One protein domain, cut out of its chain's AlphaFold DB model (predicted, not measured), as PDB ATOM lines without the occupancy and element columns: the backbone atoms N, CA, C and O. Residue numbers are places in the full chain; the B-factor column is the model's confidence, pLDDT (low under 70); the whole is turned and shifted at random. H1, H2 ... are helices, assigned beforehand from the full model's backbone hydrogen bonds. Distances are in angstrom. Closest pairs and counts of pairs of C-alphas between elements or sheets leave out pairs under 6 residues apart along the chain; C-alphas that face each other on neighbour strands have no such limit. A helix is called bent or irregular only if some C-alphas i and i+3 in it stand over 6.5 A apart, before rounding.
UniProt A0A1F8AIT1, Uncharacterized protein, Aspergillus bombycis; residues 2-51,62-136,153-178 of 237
ATOM      1  N   THR A   2     261.859 366.747 388.871       63.19
ATOM      2  CA  THR A   2     262.014 366.936 387.410       63.19
ATOM      3  C   THR A   2     261.089 366.052 386.561       63.19
ATOM      4  O   THR A   2     260.584 366.503 385.539       63.19
ATOM      5  N   SER A   3     260.780 364.835 387.023       67.12
ATOM      6  CA  SER A   3     259.872 363.897 386.348       67.12
ATOM      7  C   SER A   3     258.438 364.419 386.174       67.12
ATOM      8  O   SER A   3     257.856 364.243 385.107       67.12
ATOM      9  N   MET A   4     257.876 365.101 387.181       69.44
ATOM     10  CA  MET A   4     256.520 365.665 387.099       69.44
ATOM     11  C   MET A   4     256.475 366.831 386.106       69.44
ATOM     12  O   MET A   4     255.576 366.898 385.274       69.44
ATOM     13  N   GLY A   5     257.490 367.701 386.127       65.31
ATOM     14  CA  GLY A   5     257.621 368.792 385.156       65.31
ATOM     15  C   GLY A   5     257.778 368.283 383.721       65.31
ATOM     16  O   GLY A   5     257.055 368.725 382.830       65.31
ATOM     17  N   MET A   6     258.650 367.292 383.500       73.56
ATOM     18  CA  MET A   6     258.855 366.684 382.179       73.56
ATOM     19  C   MET A   6     257.583 366.034 381.633       73.56
ATOM     20  O   MET A   6     257.292 366.177 380.447       73.56
ATOM     21  N   PHE A   7     256.795 365.370 382.482       78.88
ATOM     22  CA  PHE A   7     255.535 364.760 382.066       78.88
ATOM     23  C   PHE A   7     254.531 365.801 381.540       78.88
ATOM     24  O   PHE A   7     253.944 365.621 380.471       78.88
ATOM     25  N   PHE A   8     254.377 366.931 382.237       69.56
ATOM     26  CA  PHE A   8     253.490 368.014 381.800       69.56
ATOM     27  C   PHE A   8     254.001 368.734 380.540       69.56
ATOM     28  O   PHE A   8     253.203 369.053 379.653       69.56
ATOM     29  N   VAL A   9     255.317 368.942 380.414       72.69
ATOM     30  CA  VAL A   9     255.934 369.511 379.199       72.69
ATOM     31  C   VAL A   9     255.715 368.588 377.998       72.69
ATOM     32  O   VAL A   9     255.303 369.041 376.928       72.69
ATOM     33  N   PHE A  10     255.901 367.282 378.188       78.75
ATOM     34  CA  PHE A  10     255.648 366.278 377.162       78.75
ATOM     35  C   PHE A  10     254.178 366.273 376.725       78.75
ATOM     36  O   PHE A  10     253.881 366.274 375.531       78.75
ATOM     37  N   MET A  11     253.241 366.373 377.674       71.06
ATOM     38  CA  MET A  11     251.812 366.471 377.369       71.06
ATOM     39  C   MET A  11     251.473 367.728 376.547       71.06
ATOM     40  O   MET A  11     250.653 367.652 375.630       71.06
ATOM     41  N   ARG A  12     252.118 368.873 376.817       72.62
ATOM     42  CA  ARG A  12     251.959 370.111 376.029       72.62
ATOM     43  C   ARG A  12     252.442 369.919 374.589       72.62
ATOM     44  O   ARG A  12     251.724 370.295 373.660       72.62
ATOM     45  N   PHE A  13     253.600 369.285 374.401       72.81
ATOM     46  CA  PHE A  13     254.136 368.951 373.078       72.81
ATOM     47  C   PHE A  13     253.219 367.990 372.310       72.81
ATOM     48  O   PHE A  13     252.868 368.263 371.163       72.81
ATOM     49  N   LEU A  14     252.734 366.926 372.957       75.06
ATOM     50  CA  LEU A  14     251.776 365.989 372.358       75.06
ATOM     51  C   LEU A  14     250.444 366.656 371.991       75.06
ATOM     52  O   LEU A  14     249.866 366.365 370.941       75.06
ATOM     53  N   ALA A  15     249.944 367.560 372.838       67.19
ATOM     54  CA  ALA A  15     248.707 368.294 372.585       67.19
ATOM     55  C   ALA A  15     248.830 369.249 371.389       67.19
ATOM     56  O   ALA A  15     247.852 369.444 370.663       67.19
ATOM     57  N   ARG A  16     250.014 369.833 371.168       67.81
ATOM     58  CA  ARG A  16     250.302 370.670 369.995       67.81
ATOM     59  C   ARG A  16     250.526 369.829 368.741       67.81
ATOM     60  O   ARG A  16     249.953 370.159 367.706       67.81
ATOM     61  N   TRP A  17     251.230 368.699 368.856       69.31
ATOM     62  CA  TRP A  17     251.429 367.756 367.750       69.31
ATOM     63  C   TRP A  17     250.088 367.252 367.202       69.31
ATOM     64  O   TRP A  17     249.843 367.327 366.001       69.31
ATOM     65  N   LYS A  18     249.151 366.861 368.074       70.06
ATOM     66  CA  LYS A  18     247.811 366.419 367.646       70.06
ATOM     67  C   LYS A  18     246.954 367.504 366.987       70.06
ATOM     68  O   LYS A  18     245.975 367.161 366.336       70.06
ATOM     69  N   LYS A  19     247.280 368.788 367.163       65.38
ATOM     70  CA  LYS A  19     246.526 369.906 366.576       65.38
ATOM     71  C   LYS A  19     247.206 370.540 365.352       65.38
ATOM     72  O   LYS A  19     246.631 371.461 364.788       65.38
ATOM     73  N   GLY A  20     248.399 370.084 364.955       63.88
ATOM     74  CA  GLY A  20     249.075 370.536 363.730       63.88
ATOM     75  C   GLY A  20     249.403 372.036 363.662       63.88
ATOM     76  O   GLY A  20     249.563 372.566 362.567       63.88
ATOM     77  N   LEU A  21     249.480 372.743 364.798       62.81
ATOM     78  CA  LEU A  21     249.826 374.173 364.816       62.81
ATOM     79  C   LEU A  21     251.341 374.375 364.699       62.81
ATOM     80  O   LEU A  21     252.114 373.614 365.282       62.81
ATOM     81  N   SER A  22     251.763 375.440 364.005       63.34
ATOM     82  CA  SER A  22     253.180 375.801 363.917       63.34
ATOM     83  C   SER A  22     253.753 376.112 365.303       63.34
ATOM     84  O   SER A  22     253.111 376.762 366.135       63.34
ATOM     85  N   ILE A  23     254.986 375.666 365.532       64.62
ATOM     86  CA  ILE A  23     255.707 375.826 366.797       64.62
ATOM     87  C   ILE A  23     255.862 377.322 367.097       64.62
ATOM     88  O   ILE A  23     256.314 378.102 366.258       64.62
ATOM     89  N   GLY A  24     255.412 377.746 368.278       68.25
ATOM     90  CA  GLY A  24     255.515 379.138 368.700       68.25
ATOM     91  C   GLY A  24     256.873 379.420 369.336       68.25
ATOM     92  O   GLY A  24     257.451 378.540 369.961       68.25
ATOM     93  N   ALA A  25     257.341 380.672 369.268       65.75
ATOM     94  CA  ALA A  25     258.542 381.140 369.982       65.75
ATOM     95  C   ALA A  25     258.545 380.776 371.489       65.75
ATOM     96  O   ALA A  25     259.588 380.520 372.075       65.75
ATOM     97  N   ASP A  26     257.357 380.692 372.088       69.69
ATOM     98  CA  ASP A  26     257.107 380.248 373.463       69.69
ATOM     99  C   ASP A  26     257.556 378.797 373.749       69.69
ATOM    100  O   ASP A  26     258.109 378.516 374.811       69.69
ATOM    101  N   ASP A  27     257.384 377.877 372.793       74.06
ATOM    102  CA  ASP A  27     257.774 376.472 372.972       74.06
ATOM    103  C   ASP A  27     259.304 376.315 373.006       74.06
ATOM    104  O   ASP A  27     259.824 375.459 373.723       74.06
ATOM    105  N   TYR A  28     260.031 377.179 372.286       77.56
ATOM    106  CA  TYR A  28     261.496 377.203 372.295       77.56
ATOM    107  C   TYR A  28     262.061 377.671 373.639       77.56
ATOM    108  O   TYR A  28     263.062 377.121 374.091       77.56
ATOM    109  N   ALA A  29     261.417 378.634 374.308       70.62
ATOM    110  CA  ALA A  29     261.862 379.120 375.616       70.62
ATOM    111  C   ALA A  29     261.759 378.032 376.703       70.62
ATOM    112  O   ALA A  29     262.682 377.853 377.500       70.62
ATOM    113  N   ILE A  30     260.674 377.247 376.690       72.88
ATOM    114  CA  ILE A  30     260.494 376.098 377.595       72.88
ATOM    115  C   ILE A  30     261.507 374.988 377.285       72.88
ATOM    116  O   ILE A  30     262.082 374.397 378.206       72.88
ATOM    117  N   LEU A  31     261.746 374.703 376.001       75.00
ATOM    118  CA  LEU A  31     262.722 373.694 375.586       75.00
ATOM    119  C   LEU A  31     264.136 374.083 376.039       75.00
ATOM    120  O   LEU A  31     264.838 373.268 376.634       75.00
ATOM    121  N   LEU A  32     264.517 375.347 375.827       77.19
ATOM    122  CA  LEU A  32     265.813 375.893 376.222       77.19
ATOM    123  C   LEU A  32     266.019 375.824 377.742       77.19
ATOM    124  O   LEU A  32     267.067 375.366 378.191       77.19
ATOM    125  N   SER A  33     265.005 376.193 378.533       72.44
ATOM    126  CA  SER A  33     265.043 376.060 379.998       72.44
ATOM    127  C   SER A  33     265.220 374.603 380.443       72.44
ATOM    128  O   SER A  33     266.045 374.308 381.305       72.44
ATOM    129  N   THR A  34     264.516 373.666 379.799       70.00
ATOM    130  CA  THR A  34     264.612 372.233 380.121       70.00
ATOM    131  C   THR A  34     266.001 371.676 379.808       70.00
ATOM    132  O   THR A  34     266.553 370.914 380.600       70.00
ATOM    133  N   ILE A  35     266.592 372.085 378.683       79.69
ATOM    134  CA  ILE A  35     267.953 371.703 378.290       79.69
ATOM    135  C   ILE A  35     268.976 372.268 379.281       79.69
ATOM    136  O   ILE A  35     269.879 371.545 379.698       79.69
ATOM    137  N   PHE A  36     268.816 373.522 379.711       75.19
ATOM    138  CA  PHE A  36     269.723 374.165 380.665       75.19
ATOM    139  C   PHE A  36     269.694 373.495 382.052       75.19
ATOM    140  O   PHE A  36     270.741 373.272 382.668       75.19
ATOM    141  N   LEU A  37     268.508 373.085 382.517       70.62
ATOM    142  CA  LEU A  37     268.350 372.303 383.749       70.62
ATOM    143  C   LEU A  37     268.950 370.897 383.631       70.62
ATOM    144  O   LEU A  37     269.575 370.411 384.576       70.62
ATOM    145  N   LEU A  38     268.788 370.245 382.477       73.31
ATOM    146  CA  LEU A  38     269.371 368.928 382.219       73.31
ATOM    147  C   LEU A  38     270.905 368.998 382.176       73.31
ATOM    148  O   LEU A  38     271.572 368.163 382.779       73.31
ATOM    149  N   ALA A  39     271.460 370.020 381.521       70.88
ATOM    150  CA  ALA A  39     272.897 370.267 381.471       70.88
ATOM    151  C   ALA A  39     273.463 370.483 382.879       70.88
ATOM    152  O   ALA A  39     274.409 369.805 383.273       70.88
ATOM    153  N   SER A  40     272.824 371.343 383.676       66.56
ATOM    154  CA  SER A  40     273.221 371.599 385.067       66.56
ATOM    155  C   SER A  40     273.206 370.324 385.923       66.56
ATOM    156  O   SER A  40     274.112 370.105 386.725       66.56
ATOM    157  N   LEU A  41     272.227 369.434 385.713       65.62
ATOM    158  CA  LEU A  41     272.159 368.132 386.382       65.62
ATOM    159  C   LEU A  41     273.308 367.198 385.970       65.62
ATOM    160  O   LEU A  41     273.855 366.502 386.821       65.62
ATOM    161  N   ILE A  42     273.688 367.184 384.689       69.69
ATOM    162  CA  ILE A  42     274.802 366.371 384.175       69.69
ATOM    163  C   ILE A  42     276.135 366.856 384.763       69.69
ATOM    164  O   ILE A  42     276.911 366.042 385.263       69.69
ATOM    165  N   PHE A  43     276.371 368.171 384.797       63.75
ATOM    166  CA  PHE A  43     277.566 368.755 385.420       63.75
ATOM    167  C   PHE A  43     277.634 368.461 386.927       63.75
ATOM    168  O   PHE A  43     278.678 368.047 387.433       63.75
ATOM    169  N   TYR A  44     276.512 368.584 387.639       61.62
ATOM    170  CA  TYR A  44     276.424 368.236 389.059       61.62
ATOM    171  C   TYR A  44     276.629 366.730 389.304       61.62
ATOM    172  O   TYR A  44     277.262 366.326 390.279       61.62
ATOM    173  N   SER A  45     276.143 365.886 388.388       59.66
ATOM    174  CA  SER A  45     276.340 364.432 388.418       59.66
ATOM    175  C   SER A  45     277.812 364.044 388.250       59.66
ATOM    176  O   SER A  45     278.275 363.121 388.918       59.66
ATOM    177  N   MET A  46     278.561 364.753 387.399       55.69
ATOM    178  CA  MET A  46     280.005 364.544 387.223       55.69
ATOM    179  C   MET A  46     280.840 365.087 388.396       55.69
ATOM    180  O   MET A  46     281.882 364.519 388.720       55.69
ATOM    181  N   GLY A  47     280.366 366.125 389.095       53.16
ATOM    182  CA  GLY A  47     281.039 366.722 390.257       53.16
ATOM    183  C   GLY A  47     281.155 365.820 391.497       53.16
ATOM    184  O   GLY A  47     281.948 366.119 392.387       53.16
ATOM    185  N   ARG A  48     280.445 364.680 391.567       49.69
ATOM    186  CA  ARG A  48     280.540 363.736 392.706       49.69
ATOM    187  C   ARG A  48     281.915 363.063 392.860       49.69
ATOM    188  O   ARG A  48     282.164 362.489 393.913       49.69
ATOM    189  N   HIS A  49     282.805 363.149 391.865       48.41
ATOM    190  CA  HIS A  49     284.201 362.686 391.969       48.41
ATOM    191  C   HIS A  49     285.181 363.747 392.513       48.41
ATOM    192  O   HIS A  49     286.337 363.425 392.760       48.41
ATOM    193  N   ALA A  50     284.736 364.987 392.761       45.78
ATOM    194  CA  ALA A  50     285.548 366.062 393.347       45.78
ATOM    195  C   ALA A  50     285.383 366.176 394.882       45.78
ATOM    196  O   ALA A  50     285.543 367.248 395.460       45.78
ATOM    197  N   ALA A  51     285.030 365.075 395.554       52.69
ATOM    198  CA  ALA A  51     284.702 365.023 396.985       52.69
ATOM    199  C   ALA A  51     285.918 365.131 397.941       52.69
ATOM    200  O   ALA A  51     285.813 364.759 399.106       52.69
ATOM    201  N   LEU A  62     278.487 375.617 396.201       56.94
ATOM    202  CA  LEU A  62     277.404 374.782 395.668       56.94
ATOM    203  C   LEU A  62     276.016 375.454 395.736       56.94
ATOM    204  O   LEU A  62     275.184 375.234 394.856       56.94
ATOM    205  N   LEU A  63     275.757 376.267 396.770       60.16
ATOM    206  CA  LEU A  63     274.466 376.940 396.990       60.16
ATOM    207  C   LEU A  63     274.253 378.135 396.047       60.16
ATOM    208  O   LEU A  63     273.139 378.338 395.564       60.16
ATOM    209  N   MET A  64     275.313 378.889 395.743       62.28
ATOM    210  CA  MET A  64     275.262 380.071 394.870       62.28
ATOM    211  C   MET A  64     274.748 379.758 393.445       62.28
ATOM    212  O   MET A  64     273.803 380.411 392.998       62.28
ATOM    213  N   PRO A  65     275.271 378.746 392.718       65.31
ATOM    214  CA  PRO A  65     274.759 378.412 391.387       65.31
ATOM    215  C   PRO A  65     273.337 377.835 391.419       65.31
ATOM    216  O   PRO A  65     272.566 378.063 390.486       65.31
ATOM    217  N   PHE A  66     272.954 377.130 392.488       66.06
ATOM    218  CA  PHE A  66     271.600 376.594 392.643       66.06
ATOM    219  C   PHE A  66     270.546 377.708 392.753       66.06
ATOM    220  O   PHE A  66     269.505 377.638 392.098       66.06
ATOM    221  N   GLU A  67     270.839 378.766 393.514       66.44
ATOM    222  CA  GLU A  67     269.964 379.935 393.670       66.44
ATOM    223  C   GLU A  67     269.760 380.677 392.332       66.44
ATOM    224  O   GLU A  67     268.632 381.026 391.972       66.44
ATOM    225  N   CYS A  68     270.826 380.838 391.537       68.94
ATOM    226  CA  CYS A  68     270.765 381.488 390.223       68.94
ATOM    227  C   CYS A  68     269.958 380.681 389.190       68.94
ATOM    228  O   CYS A  68     269.141 381.241 388.453       68.94
ATOM    229  N   ILE A  69     270.159 379.363 389.138       71.75
ATOM    230  CA  ILE A  69     269.410 378.473 388.236       71.75
ATOM    231  C   ILE A  69     267.925 378.459 388.615       71.75
ATOM    232  O   ILE A  69     267.051 378.450 387.744       71.75
ATOM    233  N   TYR A  70     267.627 378.494 389.913       69.38
ATOM    234  CA  TYR A  70     266.258 378.529 390.403       69.38
ATOM    235  C   TYR A  70     265.538 379.834 390.028       69.38
ATOM    236  O   TYR A  70     264.459 379.780 389.435       69.38
ATOM    237  N   GLY A  71     266.150 380.996 390.288       73.81
ATOM    238  CA  GLY A  71     265.558 382.299 389.958       73.81
ATOM    239  C   GLY A  71     265.257 382.446 388.465       73.81
ATOM    240  O   GLY A  71     264.122 382.712 388.073       73.81
ATOM    241  N   THR A  72     266.241 382.133 387.618       74.88
ATOM    242  CA  THR A  72     266.086 382.214 386.155       74.88
ATOM    243  C   THR A  72     265.000 381.282 385.615       74.88
ATOM    244  O   THR A  72     264.288 381.639 384.678       74.88
ATOM    245  N   THR A  73     264.808 380.107 386.221       73.50
ATOM    246  CA  THR A  73     263.743 379.175 385.823       73.50
ATOM    247  C   THR A  73     262.351 379.758 386.087       73.50
ATOM    248  O   THR A  73     261.479 379.664 385.221       73.50
ATOM    249  N   ILE A  74     262.132 380.404 387.238       74.00
ATOM    250  CA  ILE A  74     260.849 381.059 387.551       74.00
ATOM    251  C   ILE A  74     260.570 382.201 386.572       74.00
ATOM    252  O   ILE A  74     259.449 382.336 386.071       74.00
ATOM    253  N   ASP A  75     261.590 383.005 386.278       79.19
ATOM    254  CA  ASP A  75     261.484 384.147 385.372       79.19
ATOM    255  C   ASP A  75     261.104 383.709 383.953       79.19
ATOM    256  O   ASP A  75     260.200 384.284 383.338       79.19
ATOM    257  N   ILE A  76     261.712 382.624 383.460       74.94
ATOM    258  CA  ILE A  76     261.389 382.039 382.152       74.94
ATOM    259  C   ILE A  76     259.958 381.475 382.126       74.94
ATOM    260  O   ILE A  76     259.244 381.642 381.133       74.94
ATOM    261  N   ILE A  77     259.494 380.845 383.212       75.12
ATOM    262  CA  ILE A  77     258.119 380.329 383.309       75.12
ATOM    263  C   ILE A  77     257.107 381.481 383.258       75.12
ATOM    264  O   ILE A  77     256.137 381.412 382.497       75.12
ATOM    265  N   LYS A  78     257.335 382.565 384.010       79.81
ATOM    266  CA  LYS A  78     256.469 383.757 383.976       79.81
ATOM    267  C   LYS A  78     256.446 384.392 382.588       79.81
ATOM    268  O   LYS A  78     255.364 384.727 382.104       79.81
ATOM    269  N   ALA A  79     257.599 384.489 381.928       80.50
ATOM    270  CA  ALA A  79     257.711 384.992 380.563       80.50
ATOM    271  C   ALA A  79     256.883 384.166 379.559       80.50
ATOM    272  O   ALA A  79     256.120 384.718 378.762       80.50
ATOM    273  N   SER A  80     256.971 382.835 379.638       76.56
ATOM    274  CA  SER A  80     256.211 381.909 378.787       76.56
ATOM    275  C   SER A  80     254.696 382.022 379.003       76.56
ATOM    276  O   SER A  80     253.918 382.147 378.049       76.56
ATOM    277  N   ILE A  81     254.251 382.068 380.264       76.56
ATOM    278  CA  ILE A  81     252.827 382.231 380.597       76.56
ATOM    279  C   ILE A  81     252.290 383.541 380.019       76.56
ATOM    280  O   ILE A  81     251.199 383.569 379.443       76.56
ATOM    281  N   LEU A  82     253.059 384.622 380.142       80.69
ATOM    282  CA  LEU A  82     252.636 385.947 379.719       80.69
ATOM    283  C   LEU A  82     252.510 386.063 378.195       80.69
ATOM    284  O   LEU A  82     251.530 386.620 377.692       80.69
ATOM    285  N   LEU A  83     253.450 385.465 377.455       73.38
ATOM    286  CA  LEU A  83     253.384 385.365 375.995       73.38
ATOM    287  C   LEU A  83     252.192 384.521 375.534       73.38
ATOM    288  O   LEU A  83     251.519 384.872 374.561       73.38
ATOM    289  N   MET A  84     251.893 383.430 376.238       75.19
ATOM    290  CA  MET A  84     250.725 382.610 375.935       75.19
ATOM    291  C   MET A  84     249.415 383.366 376.203       75.19
ATOM    292  O   MET A  84     248.496 383.311 375.382       75.19
ATOM    293  N   TYR A  85     249.330 384.110 377.307       75.94
ATOM    294  CA  TYR A  85     248.152 384.912 377.636       75.94
ATOM    295  C   TYR A  85     247.928 386.022 376.594       75.94
ATOM    296  O   TYR A  85     246.794 386.259 376.173       75.94
ATOM    297  N   SER A  86     249.009 386.617 376.071       72.94
ATOM    298  CA  SER A  86     248.927 387.597 374.979       72.94
ATOM    299  C   SER A  86     248.426 387.010 373.654       72.94
ATOM    300  O   SER A  86     247.961 387.775 372.809       72.94
ATOM    301  N   ARG A  87     248.504 385.689 373.437       72.31
ATOM    302  CA  ARG A  87     247.931 385.038 372.243       72.31
ATOM    303  C   ARG A  87     246.429 384.773 372.358       72.31
ATOM    304  O   ARG A  87     245.773 384.637 371.333       72.31
ATOM    305  N   ILE A  88     245.892 384.681 373.573       79.94
ATOM    306  CA  ILE A  88     244.468 384.393 373.815       79.94
ATOM    307  C   ILE A  88     243.613 385.653 373.726       79.94
ATOM    308  O   ILE A  88     242.516 385.602 373.178       79.94
ATOM    309  N   PHE A  89     244.119 386.782 374.224       77.19
ATOM    310  CA  PHE A  89     243.433 388.069 374.155       77.19
ATOM    311  C   PHE A  89     244.231 389.035 373.271       77.19
ATOM    312  O   PHE A  89     245.137 389.708 373.765       77.19
ATOM    313  N   PRO A  90     243.924 389.129 371.963       73.56
ATOM    314  CA  PRO A  90     244.636 389.999 371.031       73.56
ATOM    315  C   PRO A  90     244.180 391.465 371.152       73.56
ATOM    316  O   PRO A  90     243.831 392.104 370.164       73.56
ATOM    317  N   THR A  91     244.158 392.025 372.364       84.75
ATOM    318  CA  THR A  91     243.875 393.451 372.578       84.75
ATOM    319  C   THR A  91     245.182 394.251 372.615       84.75
ATOM    320  O   THR A  91     246.200 393.813 373.156       84.75
ATOM    321  N   ARG A  92     245.182 395.446 372.004       83.25
ATOM    322  CA  ARG A  92     246.400 396.256 371.790       83.25
ATOM    323  C   ARG A  92     247.078 396.662 373.104       83.25
ATOM    324  O   ARG A  92     248.296 396.566 373.217       83.25
ATOM    325  N   ASN A  93     246.284 397.025 374.109       84.31
ATOM    326  CA  ASN A  93     246.782 397.430 375.427       84.31
ATOM    327  C   ASN A  93     247.386 396.242 376.183       84.31
ATOM    328  O   ASN A  93     248.440 396.367 376.802       84.31
ATOM    329  N   PHE A  94     246.757 395.069 376.072       84.94
ATOM    330  CA  PHE A  94     247.235 393.858 376.728       84.94
ATOM    331  C   PHE A  94     248.569 393.378 376.142       84.94
ATOM    332  O   PHE A  94     249.455 392.937 376.872       84.94
ATOM    333  N   ARG A  95     248.763 393.541 374.829       80.12
ATOM    334  CA  ARG A  95     250.020 393.196 374.156       80.12
ATOM    335  C   ARG A  95     251.184 394.087 374.592       80.12
ATOM    336  O   ARG A  95     252.274 393.579 374.838       80.12
ATOM    337  N   ILE A  96     250.954 395.394 374.720       86.12
ATOM    338  CA  ILE A  96     251.975 396.337 375.199       86.12
ATOM    339  C   ILE A  96     252.317 396.037 376.664       86.12
ATOM    340  O   ILE A  96     253.493 395.923 377.000       86.12
ATOM    341  N   ALA A  97     251.309 395.809 377.514       86.69
ATOM    342  CA  ALA A  97     251.517 395.431 378.911       86.69
ATOM    343  C   ALA A  97     252.311 394.120 379.052       86.69
ATOM    344  O   ALA A  97     253.228 394.042 379.866       86.69
ATOM    345  N   SER A  98     252.010 393.113 378.223       84.81
ATOM    346  CA  SER A  98     252.745 391.845 378.188       84.81
ATOM    347  C   SER A  98     254.213 392.044 377.810       84.81
ATOM    348  O   SER A  98     255.085 391.495 378.474       84.81
ATOM    349  N   ILE A  99     254.508 392.866 376.800       83.94
ATOM    350  CA  ILE A  99     255.888 393.142 376.374       83.94
ATOM    351  C   ILE A  99     256.668 393.883 377.468       83.94
ATOM    352  O   ILE A  99     257.798 393.503 377.763       83.94
ATOM    353  N   ILE A 100     256.062 394.892 378.104       88.88
ATOM    354  CA  ILE A 100     256.699 395.657 379.189       88.88
ATOM    355  C   ILE A 100     256.999 394.748 380.386       88.88
ATOM    356  O   ILE A 100     258.120 394.724 380.888       88.88
ATOM    357  N   LEU A 101     256.016 393.957 380.818       84.50
ATOM    358  CA  LEU A 101     256.162 393.062 381.963       84.50
ATOM    359  C   LEU A 101     257.147 391.915 381.679       84.50
ATOM    360  O   LEU A 101     257.809 391.448 382.602       84.50
ATOM    361  N   ASN A 102     257.310 391.511 380.414       82.69
ATOM    362  CA  ASN A 102     258.337 390.549 380.011       82.69
ATOM    363  C   ASN A 102     259.755 391.152 379.979       82.69
ATOM    364  O   ASN A 102     260.736 390.418 380.025       82.69
ATOM    365  N   GLY A 103     259.889 392.481 379.935       84.38
ATOM    366  CA  GLY A 103     261.188 393.159 380.001       84.38
ATOM    367  C   GLY A 103     261.871 393.040 381.367       84.38
ATOM    368  O   GLY A 103     263.094 392.952 381.437       84.38
ATOM    369  N   ILE A 104     261.091 392.971 382.449       83.44
ATOM    370  CA  ILE A 104     261.586 392.863 383.832       83.44
ATOM    371  C   ILE A 104     262.433 391.593 384.061       83.44
ATOM    372  O   ILE A 104     263.581 391.731 384.485       83.44
ATOM    373  N   PRO A 105     261.946 390.370 383.758       83.00
ATOM    374  CA  PRO A 105     262.747 389.154 383.926       83.00
ATOM    375  C   PRO A 105     263.981 389.122 383.012       83.00
ATOM    376  O   PRO A 105     265.029 388.623 383.407       83.00
ATOM    377  N   ILE A 106     263.904 389.702 381.810       82.31
ATOM    378  CA  ILE A 106     265.066 389.819 380.911       82.31
ATOM    379  C   ILE A 106     266.139 390.713 381.545       82.31
ATOM    380  O   ILE A 106     267.315 390.354 381.551       82.31
ATOM    381  N   GLY A 107     265.736 391.842 382.133       84.31
ATOM    382  CA  GLY A 107     266.633 392.720 382.885       84.31
ATOM    383  C   GLY A 107     267.288 392.013 384.074       84.31
ATOM    384  O   GLY A 107     268.485 392.181 384.298       84.31
ATOM    385  N   TRP A 108     266.540 391.163 384.782       80.94
ATOM    386  CA  TRP A 108     267.064 390.346 385.879       80.94
ATOM    387  C   TRP A 108     268.142 389.354 385.412       80.94
ATOM    388  O   TRP A 108     269.210 389.267 386.018       80.94
ATOM    389  N   VAL A 109     267.915 388.647 384.298       77.81
ATOM    390  CA  VAL A 109     268.905 387.724 383.706       77.81
ATOM    391  C   VAL A 109     270.175 388.467 383.290       77.81
ATOM    392  O   VAL A 109     271.280 388.014 383.586       77.81
ATOM    393  N   ILE A 110     270.030 389.630 382.649       81.69
ATOM    394  CA  ILE A 110     271.165 390.474 382.253       81.69
ATOM    395  C   ILE A 110     271.948 390.933 383.490       81.69
ATOM    396  O   ILE A 110     273.177 390.872 383.489       81.69
ATOM    397  N   ALA A 111     271.259 391.337 384.562       81.44
ATOM    398  CA  ALA A 111     271.896 391.736 385.813       81.44
ATOM    399  C   ALA A 111     272.705 390.590 386.441       81.44
ATOM    400  O   ALA A 111     273.848 390.812 386.835       81.44
ATOM    401  N   ILE A 112     272.166 389.363 386.472       75.06
ATOM    402  CA  ILE A 112     272.893 388.183 386.967       75.06
ATOM    403  C   ILE A 112     274.147 387.918 386.131       75.06
ATOM    404  O   ILE A 112     275.222 387.746 386.699       75.06
ATOM    405  N   ILE A 113     274.035 387.920 384.799       74.75
ATOM    406  CA  ILE A 113     275.176 387.681 383.903       74.75
ATOM    407  C   ILE A 113     276.264 388.734 384.136       74.75
ATOM    408  O   ILE A 113     277.434 388.389 384.291       74.75
ATOM    409  N   CYS A 114     275.883 390.008 384.240       72.56
ATOM    410  CA  CYS A 114     276.803 391.088 384.582       72.56
ATOM    411  C   CYS A 114     277.483 390.838 385.935       72.56
ATOM    412  O   CYS A 114     278.705 390.904 386.030       72.56
ATOM    413  N   VAL A 115     276.715 390.510 386.976       73.62
ATOM    414  CA  VAL A 115     277.232 390.231 388.324       73.62
ATOM    415  C   VAL A 115     278.194 389.036 388.333       73.62
ATOM    416  O   VAL A 115     279.183 389.073 389.061       73.62
ATOM    417  N   SER A 116     277.962 388.005 387.519       64.88
ATOM    418  CA  SER A 116     278.878 386.864 387.374       64.88
ATOM    419  C   SER A 116     280.193 387.240 386.685       64.88
ATOM    420  O   SER A 116     281.245 386.751 387.087       64.88
ATOM    421  N   VAL A 117     280.154 388.126 385.685       68.88
ATOM    422  CA  VAL A 117     281.354 388.600 384.973       68.88
ATOM    423  C   VAL A 117     282.191 389.531 385.857       68.88
ATOM    424  O   VAL A 117     283.401 389.360 385.957       68.88
ATOM    425  N   PHE A 118     281.559 390.474 386.565       63.06
ATOM    426  CA  PHE A 118     282.257 391.435 387.434       63.06
ATOM    427  C   PHE A 118     282.742 390.841 388.767       63.06
ATOM    428  O   PHE A 118     283.499 391.493 389.474       63.06
ATOM    429  N   GLN A 119     282.341 389.617 389.120       52.81
ATOM    430  CA  GLN A 119     282.949 388.882 390.237       52.81
ATOM    431  C   GLN A 119     284.350 388.344 389.903       52.81
ATOM    432  O   GLN A 119     285.078 387.985 390.825       52.81
ATOM    433  N   CYS A 120     284.745 388.305 388.623       57.91
ATOM    434  CA  CYS A 120     286.065 387.824 388.206       57.91
ATOM    435  C   CYS A 120     287.160 388.909 388.136       57.91
ATOM    436  O   CYS A 120     288.319 388.536 387.995       57.91
ATOM    437  N   ASP A 121     286.849 390.202 388.315       56.81
ATOM    438  CA  ASP A 121     287.841 391.295 388.356       56.81
ATOM    439  C   ASP A 121     287.503 392.328 389.458       56.81
ATOM    440  O   ASP A 121     286.335 392.678 389.643       56.81
ATOM    441  N   PRO A 122     288.479 392.838 390.233       60.34
ATOM    442  CA  PRO A 122     288.197 393.451 391.531       60.34
ATOM    443  C   PRO A 122     287.610 394.891 391.514       60.34
ATOM    444  O   PRO A 122     288.130 395.811 390.892       60.34
ATOM    445  N   ILE A 123     286.576 395.074 392.355       54.44
ATOM    446  CA  ILE A 123     286.369 396.106 393.414       54.44
ATOM    447  C   ILE A 123     285.837 397.530 393.110       54.44
ATOM    448  O   ILE A 123     285.369 398.182 394.041       54.44
ATOM    449  N   ALA A 124     285.706 398.018 391.876       54.62
ATOM    450  CA  ALA A 124     285.214 399.403 391.667       54.62
ATOM    451  C   ALA A 124     283.676 399.599 391.548       54.62
ATOM    452  O   ALA A 124     283.229 400.647 391.084       54.62
ATOM    453  N   LYS A 125     282.836 398.632 391.953       54.97
ATOM    454  CA  LYS A 125     281.357 398.735 391.865       54.97
ATOM    455  C   LYS A 125     280.668 398.595 393.217       54.97
ATOM    456  O   LYS A 125     279.869 397.694 393.436       54.97
ATOM    457  N   THR A 126     280.968 399.501 394.137       57.22
ATOM    458  CA  THR A 126     280.377 399.510 395.485       57.22
ATOM    459  C   THR A 126     278.925 400.001 395.507       57.22
ATOM    460  O   THR A 126     278.228 399.761 396.482       57.22
ATOM    461  N   LEU A 127     278.428 400.653 394.448       56.97
ATOM    462  CA  LEU A 127     277.097 401.277 394.451       56.97
ATOM    463  C   LEU A 127     275.961 400.312 394.057       56.97
ATOM    464  O   LEU A 127     274.934 400.287 394.731       56.97
ATOM    465  N   ASP A 128     276.160 399.450 393.055       58.78
ATOM    466  CA  ASP A 128     275.133 398.475 392.639       58.78
ATOM    467  C   ASP A 128     274.995 397.318 393.644       58.78
ATOM    468  O   ASP A 128     273.893 396.856 393.950       58.78
ATOM    469  N   VAL A 129     276.116 396.897 394.241       57.00
ATOM    470  CA  VAL A 129     276.128 395.862 395.284       57.00
ATOM    471  C   VAL A 129     275.448 396.321 396.567       57.00
ATOM    472  O   VAL A 129     274.939 395.472 397.276       57.00
ATOM    473  N   VAL A 130     275.355 397.623 396.870       60.66
ATOM    474  CA  VAL A 130     274.601 398.110 398.045       60.66
ATOM    475  C   VAL A 130     273.105 397.882 397.866       60.66
ATOM    476  O   VAL A 130     272.434 397.545 398.836       60.66
ATOM    477  N   PHE A 131     272.576 397.976 396.643       62.53
ATOM    478  CA  PHE A 131     271.158 397.723 396.392       62.53
ATOM    479  C   PHE A 131     270.832 396.225 396.480       62.53
ATOM    480  O   PHE A 131     269.883 395.832 397.162       62.53
ATOM    481  N   THR A 132     271.669 395.368 395.882       62.06
ATOM    482  CA  THR A 132     271.547 393.907 396.022       62.06
ATOM    483  C   THR A 132     271.806 393.451 397.460       62.06
ATOM    484  O   THR A 132     271.076 392.601 397.963       62.06
ATOM    485  N   SER A 133     272.775 394.043 398.161       59.19
ATOM    486  CA  SER A 133     273.055 393.779 399.574       59.19
ATOM    487  C   SER A 133     271.955 394.292 400.485       59.19
ATOM    488  O   SER A 133     271.657 393.605 401.444       59.19
ATOM    489  N   ALA A 134     271.301 395.422 400.208       62.66
ATOM    490  CA  ALA A 134     270.143 395.880 400.976       62.66
ATOM    491  C   ALA A 134     268.981 394.885 400.844       62.66
ATOM    492  O   ALA A 134     268.390 394.484 401.844       62.66
ATOM    493  N   PHE A 135     268.733 394.385 399.630       62.75
ATOM    494  CA  PHE A 135     267.733 393.346 399.366       62.75
ATOM    495  C   PHE A 135     268.089 392.002 400.033       62.75
ATOM    496  O   PHE A 135     267.241 391.324 400.619       62.75
ATOM    497  N   ARG A 136     269.375 391.631 400.011       60.22
ATOM    498  CA  ARG A 136     269.906 390.421 400.657       60.22
ATOM    499  C   ARG A 136     269.981 390.572 402.183       60.22
ATOM    500  O   ARG A 136     269.745 389.596 402.875       60.22
ATOM    501  N   ALA A 153     264.308 373.582 403.087       64.75
ATOM    502  CA  ALA A 153     263.194 372.696 402.750       64.75
ATOM    503  C   ALA A 153     261.877 373.468 402.560       64.75
ATOM    504  O   ALA A 153     261.155 373.214 401.594       64.75
ATOM    505  N   LYS A 154     261.579 374.445 403.431       63.66
ATOM    506  CA  LYS A 154     260.402 375.320 403.285       63.66
ATOM    507  C   LYS A 154     260.448 376.130 401.993       63.66
ATOM    508  O   LYS A 154     259.440 376.181 401.291       63.66
ATOM    509  N   ALA A 155     261.608 376.702 401.665       63.34
ATOM    510  CA  ALA A 155     261.810 377.388 400.397       63.34
ATOM    511  C   ALA A 155     261.547 376.427 399.228       63.34
ATOM    512  O   ALA A 155     260.623 376.661 398.461       63.34
ATOM    513  N   CYS A 156     262.229 375.278 399.172       65.06
ATOM    514  CA  CYS A 156     262.068 374.268 398.119       65.06
ATOM    515  C   CYS A 156     260.618 373.785 397.917       65.06
ATOM    516  O   CYS A 156     260.211 373.507 396.787       65.06
ATOM    517  N   ILE A 157     259.826 373.673 398.985       71.19
ATOM    518  CA  ILE A 157     258.407 373.296 398.890       71.19
ATOM    519  C   ILE A 157     257.573 374.439 398.296       71.19
ATOM    520  O   ILE A 157     256.727 374.194 397.438       71.19
ATOM    521  N   TRP A 158     257.820 375.685 398.703       70.75
ATOM    522  CA  TRP A 158     257.149 376.848 398.117       70.75
ATOM    523  C   TRP A 158     257.483 376.988 396.627       70.75
ATOM    524  O   TRP A 158     256.592 377.131 395.789       70.75
ATOM    525  N   CYS A 159     258.758 376.789 396.291       66.31
ATOM    526  CA  CYS A 159     259.269 376.733 394.930       66.31
ATOM    527  C   CYS A 159     258.551 375.688 394.062       66.31
ATOM    528  O   CYS A 159     258.200 375.942 392.907       66.31
ATOM    529  N   LEU A 160     258.311 374.501 394.625       68.81
ATOM    530  CA  LEU A 160     257.600 373.408 393.965       68.81
ATOM    531  C   LEU A 160     256.157 373.799 393.619       68.81
ATOM    532  O   LEU A 160     255.692 373.524 392.510       68.81
ATOM    533  N   ILE A 161     255.449 374.420 394.561       74.88
ATOM    534  CA  ILE A 161     254.053 374.837 394.384       74.88
ATOM    535  C   ILE A 161     253.964 375.943 393.327       74.88
ATOM    536  O   ILE A 161     253.102 375.910 392.445       74.88
ATOM    537  N   GLU A 162     254.895 376.888 393.357       72.56
ATOM    538  CA  GLU A 162     254.935 378.004 392.419       72.56
ATOM    539  C   GLU A 162     255.249 377.543 390.983       72.56
ATOM    540  O   GLU A 162     254.526 377.880 390.043       72.56
ATOM    541  N   CYS A 163     256.240 376.663 390.801       68.25
ATOM    542  CA  CYS A 163     256.569 376.118 389.479       68.25
ATOM    543  C   CYS A 163     255.440 375.241 388.912       68.25
ATOM    544  O   CYS A 163     255.087 375.345 387.735       68.25
ATOM    545  N   SER A 164     254.852 374.373 389.741       72.81
ATOM    546  CA  SER A 164     253.777 373.475 389.302       72.81
ATOM    547  C   SER A 164     252.496 374.235 388.952       72.81
ATOM    548  O   SER A 164     251.898 373.964 387.910       72.81
ATOM    549  N   SER A 165     252.108 375.236 389.744       77.44
ATOM    550  CA  SER A 165     250.945 376.084 389.449       77.44
ATOM    551  C   SER A 165     251.124 376.913 388.171       77.44
ATOM    552  O   SER A 165     250.186 377.003 387.373       77.44
ATOM    553  N   GLY A 166     252.331 377.430 387.906       74.06
ATOM    554  CA  GLY A 166     252.662 378.119 386.655       74.06
ATOM    555  C   GLY A 166     252.519 377.219 385.421       74.06
ATOM    556  O   GLY A 166     251.856 377.590 384.446       74.06
ATOM    557  N   ILE A 167     253.058 375.996 385.483       71.19
ATOM    558  CA  ILE A 167     252.957 375.018 384.388       71.19
ATOM    559  C   ILE A 167     251.499 374.607 384.163       71.19
ATOM    560  O   ILE A 167     251.032 374.628 383.021       71.19
ATOM    561  N   ILE A 168     250.757 374.284 385.227       76.81
ATOM    562  CA  ILE A 168     249.344 373.890 385.135       76.81
ATOM    563  C   ILE A 168     248.527 375.019 384.499       76.81
ATOM    564  O   ILE A 168     247.805 374.775 383.531       76.81
ATOM    565  N   SER A 169     248.704 376.258 384.968       74.25
ATOM    566  CA  SER A 169     248.025 377.444 384.435       74.25
ATOM    567  C   SER A 169     248.326 377.669 382.948       74.25
ATOM    568  O   SER A 169     247.411 377.885 382.149       74.25
ATOM    569  N   SER A 170     249.586 377.496 382.533       70.25
ATOM    570  CA  SER A 170     249.992 377.590 381.124       70.25
ATOM    571  C   SER A 170     249.366 376.504 380.234       70.25
ATOM    572  O   SER A 170     249.248 376.663 379.018       70.25
ATOM    573  N   CYS A 171     248.971 375.370 380.806       72.00
ATOM    574  CA  CYS A 171     248.397 374.258 380.059       72.00
ATOM    575  C   CYS A 171     246.872 374.367 379.932       72.00
ATOM    576  O   CYS A 171     246.318 373.817 378.978       72.00
ATOM    577  N   LEU A 172     246.188 375.115 380.812       72.12
ATOM    578  CA  LEU A 172     244.722 375.229 380.822       72.12
ATOM    579  C   LEU A 172     244.125 375.652 379.466       72.12
ATOM    580  O   LEU A 172     243.183 375.000 379.008       72.12
ATOM    581  N   PRO A 173     244.654 376.662 378.748       68.12
ATOM    582  CA  PRO A 173     244.040 377.082 377.486       68.12
ATOM    583  C   PRO A 173     244.304 376.113 376.336       68.12
ATOM    584  O   PRO A 173     243.477 375.964 375.439       68.12
ATOM    585  N   THR A 174     245.429 375.396 376.386       67.31
ATOM    586  CA  THR A 174     245.746 374.342 375.413       67.31
ATOM    587  C   THR A 174     244.885 373.095 375.660       67.31
ATOM    588  O   THR A 174     244.483 372.427 374.700       67.31
ATOM    589  N   LEU A 175     244.558 372.821 376.929       66.06
ATOM    590  CA  LEU A 175     243.745 371.693 377.377       66.06
ATOM    591  C   LEU A 175     242.244 371.891 377.163       66.06
ATOM    592  O   LEU A 175     241.578 370.895 376.932       66.06
ATOM    593  N   ARG A 176     241.702 373.118 377.162       68.75
ATOM    594  CA  ARG A 176     240.254 373.374 376.959       68.75
ATOM    595  C   ARG A 176     239.602 372.568 375.818       68.75
ATOM    596  O   ARG A 176     238.667 371.821 376.094       68.75
ATOM    597  N   PRO A 177     240.074 372.636 374.560       64.50
ATOM    598  CA  PRO A 177     239.465 371.865 373.467       64.50
ATOM    599  C   PRO A 177     239.711 370.354 373.596       64.50
ATOM    600  O   PRO A 177     238.911 369.550 373.132       64.50
ATOM    601  N   LEU A 178     240.802 369.953 374.252       67.38
ATOM    602  CA  LEU A 178     241.140 368.549 374.476       67.38
ATOM    603  C   LEU A 178     240.275 367.955 375.595       67.38
ATOM    604  O   LEU A 178     239.873 366.807 375.489       67.38
TER     605      LEU A 178
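AT A GLANCE: This is residues 2 to 51, 62 to 136 and 153 to 178 of the 237 residues of an uncharacterized protein of Aspergillus bombycis (UniProt A0A1F8AIT1). A long helix, H3, runs through the middle of a set of helices lying nearly along one line, with H2, H4 and H6 packed round it on three sides and H1 on the outside of H6. H5 sits off the far end of H4, touching no helix, and residues 45 to 51, 116 to 127 and 130 to 136 stick out from the body. The 151 printed residues hold six named helices, H1 to H6 in chain order, and no named strand; the class is all helix. The whole is only just loose, close to compact, with a radius of gyration of the C-alphas of 18.2 A and spans of 55 by 44 by 30 A.

IN THESE COORDINATES: Find C-alpha 62 at (277.404, 374.782, 395.668); from there H3, residues 62 to 88, runs 40.7 A to C-alpha 88 at (244.468, 384.393, 373.815). Next comes H4, residues 92 to 118, 39.4 A long. Before the first cut look for H1, residues 2 to 17, and H2, residues 25 to 49, 38.5 A long. H2 is only just irregular: C-alphas 46 and 49 are 6.6 A apart. H5 is residues 126 to 136. H6, residues 153 to 178, runs 36.1 A to C-alpha 178 at (241.140, 368.549, 374.476); it has a kink of 45 degrees near residue 172 and is irregular, with C-alphas 174 and 177 7.0 A apart.

HOW THE PARTS SIT: Begin at H3, the hub, touching three helices. H3 and H4 form a helical hairpin and touch at a shallow tilt of 16 degrees, opposite ways; their closest C-alphas, of Asp 75 and Pro 105, are 5.4 A apart. H2 touches H3 with residues 26 to 37 alone, at a shallow tilt of 14 degrees, opposite ways, closest at the C-alphas of Asp 26 and Ser 80, 5.6 A. Residues 163 to 170 of H6 touch residues 74 to 84 of H3, closest at the C-alphas of Ile 81 and Ser 170, 5.5 A; the helices run the same way at a shallow tilt of 23 degrees. H1 touches H6 at a shallow tilt of 15 degrees, the same way, closest at the C-alphas of Arg 12 and Cys 171, 6.8 A. H1 and H2 are near each other, with 12 pairs of C-alphas within 10 A. H1, H2, H3 and H6 form a bundle, helices running side by side. Every O i to N i+4 pair is within hydrogen-bond range in H1; the others have 19 of 21 in H2, 22 of 23 in H3, 20 of 23 in H4, 5 of 7 in H5 and 18 of 22 in H6.

THE WHOLE: The farthest C-alphas, of Ala 124 and Leu 178, are 56.5 A apart. Residues 52 to 61 and 137 to 152 are not printed; the C-alpha gaps across these cuts are 12.3 A and 19.1 A. Of the links that are printed whole, H3 to H4 is tight, and H1 to H2 and H4 to H5 are short. The mean pLDDT of the printed part is 70.2, and 70 residues are under 70, among them 40 to 51 and 116 to 136.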